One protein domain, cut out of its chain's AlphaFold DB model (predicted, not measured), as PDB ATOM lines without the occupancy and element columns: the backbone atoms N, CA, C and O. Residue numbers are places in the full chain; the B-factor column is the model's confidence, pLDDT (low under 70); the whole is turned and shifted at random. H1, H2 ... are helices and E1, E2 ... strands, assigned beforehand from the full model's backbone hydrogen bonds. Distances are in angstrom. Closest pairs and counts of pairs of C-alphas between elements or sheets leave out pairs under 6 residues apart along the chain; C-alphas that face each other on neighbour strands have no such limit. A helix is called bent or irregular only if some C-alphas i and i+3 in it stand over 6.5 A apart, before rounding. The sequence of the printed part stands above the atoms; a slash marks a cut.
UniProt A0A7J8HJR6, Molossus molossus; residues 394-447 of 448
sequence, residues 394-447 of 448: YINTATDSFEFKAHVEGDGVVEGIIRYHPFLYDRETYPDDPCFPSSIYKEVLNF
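This is residues 394 to 447 of the 448 residues of a protein of Molossus molossus (UniProt A0A7J8HJR6). The model is a long, narrow hairpin of two antiparallel strands, E1 and E2, and beyond the end of the hairpin away from its turn a long winding stretch, residues 421 to 438, leads to one short helix, H1. Residues 433 to 447, which hold H1, stick out at the far end of the model from the hairpin's turn, and E1 and E2 alone make the sheet, a narrow two-stranded ribbon. The printed part has 54 residues with two named strands and one named helix, in the order E1, E2, H1. The class is mixed, helices and strands, though under half of the residues, 25 of 54, are in named elements. The whole is extended, with a radius of gyration of the C-alphas of 16.3 A, and elongated, spanning 48 by 26 by 19 A.

E1 is residues 400 to 408, 26.3 A from first to last C-alpha, and begins with C-alpha 400 at (-14.184, -1.698, 123.504). E2 is residues 412 to 420, 26.6 A long, with C-alpha 412 at (5.174, 0.842, 141.932). H1 is residues 439 to 445, 10.3 A long, and ends with C-alpha 445 at (-34.184, 12.643, 139.244).

E1 and E2 are antiparallel neighbours and form a hairpin, with 161 degrees between their N-to-C directions. The C-alphas of Glu 403 and Ile 417 face each other at 4.4 A, and those of Val 408 and Gly 412 face each other at 5.0 A. Across the pair, N 402 and O 418 are within hydrogen-bond range at 2.8 A, and N 420 and O 400 at 2.9 A. The link from E1 to E2, residues 409 to 411, is tight. H1 is apart from E1, with no C-alpha of the one within 8 A of the other. H1 is not bent, and 2 of its 3 O i to N i+4 pairs are within hydrogen-bond range.

The two C-alphas farthest apart are those of Asp 411 and Asn 446, 48.2 A. The link from E2 to H1 is long, with 18 residues. Residues 423 to 428 stand free, and so do residues 433 to 447, of which 439 to 445 belong to H1. The body without these stretches has 33 residues and spans 39 by 17 by 11 A. The printed part has no cut. The mean pLDDT of the printed part is 85.5; residues 437 to 447 are under 70, and H1 has a mean of 47, while E1 and E2 each have a mean of 97.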
ATOM      1  N   TYR A 394     -19.409  -6.714 133.285       97.50
ATOM      2  CA  TYR A 394     -18.561  -5.659 132.717       97.50
ATOM      3  C   TYR A 394     -17.755  -6.120 131.502       97.50
ATOM      4  O   TYR A 394     -17.492  -5.336 130.598       97.50
ATOM      5  N   ILE A 395     -17.324  -7.377 131.461       96.69
ATOM      6  CA  ILE A 395     -16.562  -7.893 130.322       96.69
ATOM      7  C   ILE A 395     -17.476  -8.116 129.121       96.69
ATOM      8  O   ILE A 395     -17.150  -7.696 128.017       96.69
ATOM      9  N   ASN A 396     -18.624  -8.761 129.324       96.00
ATOM     10  CA  ASN A 396     -19.454  -9.209 128.206       96.00
ATOM     11  C   ASN A 396     -20.386  -8.133 127.640       96.00
ATOM     12  O   ASN A 396     -20.894  -8.318 126.537       96.00
ATOM     13  N   THR A 397     -20.639  -7.036 128.361       95.75
ATOM     14  CA  THR A 397     -21.398  -5.894 127.819       95.75
ATOM     15  C   THR A 397     -20.505  -4.785 127.265       95.75
ATOM     16  O   THR A 397     -21.022  -3.810 126.723       95.75
ATOM     17  N   ALA A 398     -19.182  -4.907 127.388       96.62
ATOM     18  CA  ALA A 398     -18.249  -3.949 126.813       96.62
ATOM     19  C   ALA A 398     -18.092  -4.161 125.302       96.62
ATOM     20  O   ALA A 398     -18.004  -5.296 124.834       96.62
ATOM     21  N   THR A 399     -18.012  -3.071 124.539       95.31
ATOM     22  CA  THR A 399     -17.720  -3.125 123.094       95.31
ATOM     23  C   THR A 399     -16.289  -2.742 122.746       95.31
ATOM     24  O   THR A 399     -15.820  -3.107 121.671       95.31
ATOM     25  N   ASP A 400     -15.599  -2.036 123.640       95.75
ATOM     26  CA  ASP A 400     -14.184  -1.698 123.504       95.75
ATOM     27  C   ASP A 400     -13.520  -1.545 124.882       95.75
ATOM     28  O   ASP A 400     -14.199  -1.411 125.910       95.75
ATOM     29  N   SER A 401     -12.187  -1.564 124.910       96.88
ATOM     30  CA  SER A 401     -11.399  -1.420 126.132       96.88
ATOM     31  C   SER A 401     -10.148  -0.567 125.938       96.88
ATOM     32  O   SER A 401      -9.492  -0.616 124.903       96.88
ATOM     33  N   PHE A 402      -9.787   0.185 126.975       97.88
ATOM     34  CA  PHE A 402      -8.585   1.007 127.034       97.88
ATOM     35  C   PHE A 402      -7.704   0.544 128.198       97.88
ATOM     36  O   PHE A 402      -8.050   0.731 129.367       97.88
ATOM     37  N   GLU A 403      -6.569  -0.081 127.885       97.88
ATOM     38  CA  GLU A 403      -5.583  -0.516 128.877       97.88
ATOM     39  C   GLU A 403      -4.527   0.564 129.128       97.88
ATOM     40  O   GLU A 403      -4.066   1.237 128.207       97.88
ATOM     41  N   PHE A 404      -4.105   0.708 130.383       97.81
ATOM     42  CA  PHE A 404      -3.073   1.668 130.766       97.81
ATOM     43  C   PHE A 404      -2.212   1.152 131.921       97.81
ATOM     44  O   PHE A 404      -2.563   0.199 132.620       97.81
ATOM     45  N   LYS A 405      -1.067   1.805 132.136       98.19
ATOM     46  CA  LYS A 405      -0.196   1.578 133.292       98.19
ATOM     47  C   LYS A 405       0.093   2.897 133.990       98.19
ATOM     48  O   LYS A 405       0.475   3.863 133.334       98.19
ATOM     49  N   ALA A 406      -0.072   2.927 135.307       97.94
ATOM     50  CA  ALA A 406       0.341   4.051 136.137       97.94
ATOM     51  C   ALA A 406       1.640   3.692 136.863       97.94
ATOM     52  O   ALA A 406       1.692   2.704 137.595       97.94
ATOM     53  N   HIS A 407       2.680   4.493 136.638       97.19
ATOM     54  CA  HIS A 407       3.950   4.399 137.351       97.19
ATOM     55  C   HIS A 407       3.929   5.384 138.518       97.19
ATOM     56  O   HIS A 407       3.669   6.571 138.321       97.19
ATOM     57  N   VAL A 408       4.171   4.880 139.723       96.12
ATOM     58  CA  VAL A 408       4.123   5.647 140.971       96.12
ATOM     59  C   VAL A 408       5.539   5.783 141.529       96.12
ATOM     60  O   VAL A 408       6.412   4.959 141.251       96.12
ATOM     61  N   GLU A 409       5.775   6.831 142.316       93.56
ATOM     62  CA  GLU A 409       7.008   6.984 143.088       93.56
ATOM     63  C   GLU A 409       7.282   5.724 143.934       93.56
ATOM     64  O   GLU A 409       6.373   5.169 144.553       93.56
ATOM     65  N   GLY A 410       8.533   5.249 143.934       93.12
ATOM     66  CA  GLY A 410       8.918   3.991 144.587       93.12
ATOM     67  C   GLY A 410       8.778   2.735 143.716       93.12
ATOM     68  O   GLY A 410       8.552   1.652 144.252       93.12
ATOM     69  N   ASP A 411       8.897   2.869 142.390       93.94
ATOM     70  CA  ASP A 411       8.870   1.781 141.389       93.94
ATOM     71  C   ASP A 411       7.565   0.958 141.343       93.94
ATOM     72  O   ASP A 411       7.499  -0.111 140.727       93.94
ATOM     73  N   GLY A 412       6.496   1.458 141.970       95.75
ATOM     74  CA  GLY A 412       5.174   0.842 141.932       95.75
ATOM     75  C   GLY A 412       4.534   0.962 140.548       95.75
ATOM     76  O   GLY A 412       4.561   2.027 139.929       95.75
ATOM     77  N   VAL A 413       3.917  -0.121 140.069       97.25
ATOM     78  CA  VAL A 413       3.198  -0.147 138.787       97.25
ATOM     79  C   VAL A 413       1.785  -0.674 139.000       97.25
ATOM     80  O   VAL A 413       1.606  -1.770 139.528       97.25
ATOM     81  N   VAL A 414       0.789   0.089 138.552       97.88
ATOM     82  CA  VAL A 414      -0.626  -0.309 138.556       97.88
ATOM     83  C   VAL A 414      -1.077  -0.569 137.123       97.88
ATOM     84  O   VAL A 414      -0.963   0.308 136.268       97.88
ATOM     85  N   GLU A 415      -1.598  -1.768 136.857       97.81
ATOM     86  CA  GLU A 415      -2.253  -2.106 135.589       97.81
ATOM     87  C   GLU A 415      -3.734  -1.718 135.651       97.81
ATOM     88  O   GLU A 415      -4.467  -2.192 136.518       97.81
ATOM     89  N   GLY A 416      -4.183  -0.883 134.715       97.50
ATOM     90  CA  GLY A 416      -5.559  -0.407 134.627       97.50
ATOM     91  C   GLY A 416      -6.240  -0.817 133.325       97.50
ATOM     92  O   GLY A 416      -5.588  -1.029 132.303       97.50
ATOM     93  N   ILE A 417      -7.563  -0.961 133.368       97.88
ATOM     94  CA  ILE A 417      -8.411  -1.190 132.195       97.88
ATOM     95  C   ILE A 417      -9.714  -0.407 132.358       97.88
ATOM     96  O   ILE A 417     -10.347  -0.462 133.409       97.88
ATOM     97  N   ILE A 418     -10.104   0.320 131.315       98.19
ATOM     98  CA  ILE A 418     -11.406   0.982 131.191       98.19
ATOM     99  C   ILE A 418     -12.191   0.245 130.111       98.19
ATOM    100  O   ILE A 418     -11.621  -0.127 129.087       98.19
ATOM    101  N   ARG A 419     -13.488   0.025 130.331       97.62
ATOM    102  CA  ARG A 419     -14.379  -0.645 129.378       97.62
ATOM    103  C   ARG A 419     -15.500   0.292 128.953       97.62
ATOM    104  O   ARG A 419     -16.062   0.998 129.789       97.62
ATOM    105  N   TYR A 420     -15.798   0.311 127.657       97.50
ATOM    106  CA  TYR A 420     -16.864   1.136 127.099       97.50
ATOM    107  C   TYR A 420     -18.155   0.330 126.945       97.50
ATOM    108  O   TYR A 420     -18.169  -0.706 126.281       97.50
ATOM    109  N   HIS A 421     -19.233   0.838 127.542       97.50
ATOM    110  CA  HIS A 421     -20.574   0.259 127.514       97.50
ATOM    111  C   HIS A 421     -21.503   1.208 126.747       97.50
ATOM    112  O   HIS A 421     -21.843   2.266 127.276       97.50
ATOM    113  N   PRO A 422     -21.865   0.905 125.490       96.56
ATOM    114  CA  PRO A 422     -22.599   1.843 124.651       96.56
ATOM    115  C   PRO A 422     -24.082   1.915 125.018       96.56
ATOM    116  O   PRO A 422     -24.694   0.923 125.414       96.56
ATOM    117  N   PHE A 423     -24.702   3.060 124.751       96.69
ATOM    118  CA  PHE A 423     -26.152   3.140 124.616       96.69
ATOM    119  C   PHE A 423     -26.572   2.421 123.325       96.69
ATOM    120  O   PHE A 423     -26.094   2.760 122.239       96.69
ATOM    121  N   LEU A 424     -27.453   1.423 123.424       94.69
ATOM    122  CA  LEU A 424     -27.918   0.647 122.274       94.69
ATOM    123  C   LEU A 424     -29.416   0.855 122.068       94.69
ATOM    124  O   LEU A 424     -30.230   0.327 122.823       94.69
ATOM    125  N   TYR A 425     -29.746   1.567 120.989       95.31
ATOM    126  CA  TYR A 425     -31.101   1.904 120.537       95.31
ATOM    127  C   TYR A 425     -31.900   2.764 121.518       95.31
ATOM    128  O   TYR A 425     -32.107   3.943 121.256       95.31
ATOM    129  N   ASP A 426     -32.370   2.173 122.607       94.50
ATOM    130  CA  ASP A 426     -33.336   2.744 123.542       94.50
ATOM    131  C   ASP A 426     -32.923   2.580 125.013       94.50
ATOM    132  O   ASP A 426     -33.646   3.030 125.904       94.50
ATOM    133  N   ARG A 427     -31.768   1.960 125.290       93.19
ATOM    134  CA  ARG A 427     -31.308   1.686 126.657       93.19
ATOM    135  C   ARG A 427     -29.792   1.718 126.815       93.19
ATOM    136  O   ARG A 427     -29.039   1.358 125.908       93.19
ATOM    137  N   GLU A 428     -29.367   2.081 128.022       94.62
ATOM    138  CA  GLU A 428     -27.993   1.881 128.482       94.62
ATOM    139  C   GLU A 428     -27.678   0.388 128.627       94.62
ATOM    140  O   GLU A 428     -28.555  -0.422 128.941       94.62
ATOM    141  N   THR A 429     -26.415   0.021 128.399       95.06
ATOM    142  CA  THR A 429     -25.926  -1.367 128.543       95.06
ATOM    143  C   THR A 429     -24.960  -1.555 129.709       95.06
ATOM    144  O   THR A 429     -24.508  -2.678 129.958       95.06
ATOM    145  N   TYR A 430     -24.655  -0.476 130.438       95.88
ATOM    146  CA  TYR A 430     -23.908  -0.565 131.685       95.88
ATOM    147  C   TYR A 430     -24.698  -1.439 132.672       95.88
ATOM    148  O   TYR A 430     -25.876  -1.160 132.907       95.88
ATOM    149  N   PRO A 431     -24.106  -2.521 133.204       94.94
ATOM    150  CA  PRO A 431     -24.853  -3.478 134.007       94.94
ATOM    151  C   PRO A 431     -25.253  -2.882 135.361       94.94
ATOM    152  O   PRO A 431     -24.464  -2.179 135.994       94.94
ATOM    153  N   ASP A 432     -26.468  -3.198 135.815       91.69
ATOM    154  CA  ASP A 432     -26.936  -2.843 137.156       91.69
ATOM    155  C   ASP A 432     -26.098  -3.559 138.227       91.69
ATOM    156  O   ASP A 432     -25.874  -4.770 138.148       91.69
ATOM    157  N   ASP A 433     -25.687  -2.823 139.262       89.00
ATOM    158  CA  ASP A 433     -25.038  -3.393 140.441       89.00
ATOM    159  C   ASP A 433     -26.086  -3.650 141.543       89.00
ATOM    160  O   ASP A 433     -26.736  -2.706 142.001       89.00
ATOM    161  N   PRO A 434     -26.267  -4.900 142.015       81.12
ATOM    162  CA  PRO A 434     -27.198  -5.209 143.098       81.12
ATOM    163  C   PRO A 434     -26.933  -4.456 144.413       81.12
ATOM    164  O   PRO A 434     -27.862  -4.294 145.205       81.12
ATOM    165  N   CYS A 435     -25.698  -4.007 144.665       79.31
ATOM    166  CA  CYS A 435     -25.345  -3.181 145.824       79.31
ATOM    167  C   CYS A 435     -25.791  -1.716 145.664       79.31
ATOM    168  O   CYS A 435     -25.979  -1.021 146.662       79.31
ATOM    169  N   PHE A 436     -26.016  -1.263 144.428       77.25
ATOM    170  CA  PHE A 436     -26.416   0.101 144.082       77.25
ATOM    171  C   PHE A 436     -27.633   0.079 143.142       77.25
ATOM    172  O   PHE A 436     -27.506   0.366 141.949       77.25
ATOM    173  N   PRO A 437     -28.833  -0.267 143.646       66.31
ATOM    174  CA  PRO A 437     -30.005  -0.428 142.796       66.31
ATOM    175  C   PRO A 437     -30.360   0.885 142.083       66.31
ATOM    176  O   PRO A 437     -30.592   1.923 142.708       66.31
ATOM    177  N   SER A 438     -30.473   0.822 140.754       57.69
ATOM    178  CA  SER A 438     -30.768   1.955 139.866       57.69
ATOM    179  C   SER A 438     -32.131   2.623 140.128       57.69
ATOM    180  O   SER A 438     -32.370   3.749 139.686       57.69
ATOM    181  N   SER A 439     -33.011   1.997 140.921       52.22
ATOM    182  CA  SER A 439     -34.251   2.609 141.422       52.22
ATOM    183  C   SER A 439     -34.009   3.821 142.326       52.22
ATOM    184  O   SER A 439     -34.844   4.722 142.343       52.22
ATOM    185  N   ILE A 440     -32.865   3.892 143.016       49.47
ATOM    186  CA  ILE A 440     -32.505   5.038 143.869       49.47
ATOM    187  C   ILE A 440     -32.244   6.292 143.012       49.47
ATOM    188  O   ILE A 440     -32.620   7.398 143.392       49.47
ATOM    189  N   TYR A 441     -31.692   6.135 141.802       47.44
ATOM    190  CA  TYR A 441     -31.461   7.259 140.886       47.44
ATOM    191  C   TYR A 441     -32.752   7.827 140.283       47.44
ATOM    192  O   TYR A 441     -32.829   9.029 140.025       47.44
ATOM    193  N   LYS A 442     -33.789   6.998 140.092       45.75
ATOM    194  CA  LYS A 442     -35.084   7.460 139.560       45.75
ATOM    195  C   LYS A 442     -35.875   8.308 140.559       45.75
ATOM    196  O   LYS A 442     -36.635   9.166 140.128       45.75
ATOM    197  N   GLU A 443     -35.693   8.118 141.864       41.47
ATOM    198  CA  GLU A 443     -36.324   8.985 142.872       41.47
ATOM    199  C   GLU A 443     -35.618  10.339 143.006       41.47
ATOM    200  O   GLU A 443     -36.288  11.356 143.167       41.47
ATOM    201  N   VAL A 444     -34.291  10.389 142.850       46.50
ATOM    202  CA  VAL A 444     -33.529  11.651 142.919       46.50
ATOM    203  C   VAL A 444     -33.744  12.519 141.672       46.50
ATOM    204  O   VAL A 444     -33.852  13.736 141.787       46.50
ATOM    205  N   LEU A 445     -33.884  11.914 140.487       44.09
ATOM    206  CA  LEU A 445     -34.184  12.643 139.244       44.09
ATOM    207  C   LEU A 445     -35.641  13.113 139.127       44.09
ATOM    208  O   LEU A 445     -35.908  13.990 138.320       44.09
ATOM    209  N   ASN A 446     -36.568  12.575 139.924       42.41
ATOM    210  CA  ASN A 446     -37.943  13.087 140.005       42.41
ATOM    211  C   ASN A 446     -38.093  14.247 141.014       42.41
ATOM    212  O   ASN A 446     -39.195  14.771 141.178       42.41
ATOM    213  N   PHE A 447     -37.009  14.628 141.702       42.84
ATOM    214  CA  PHE A 447     -36.953  15.756 142.642       42.84
ATOM    215  C   PHE A 447     -36.186  16.980 142.102       42.84
ATOM    216  O   PHE A 447     -36.097  17.992 142.802       42.84
TER     217      PHE A 447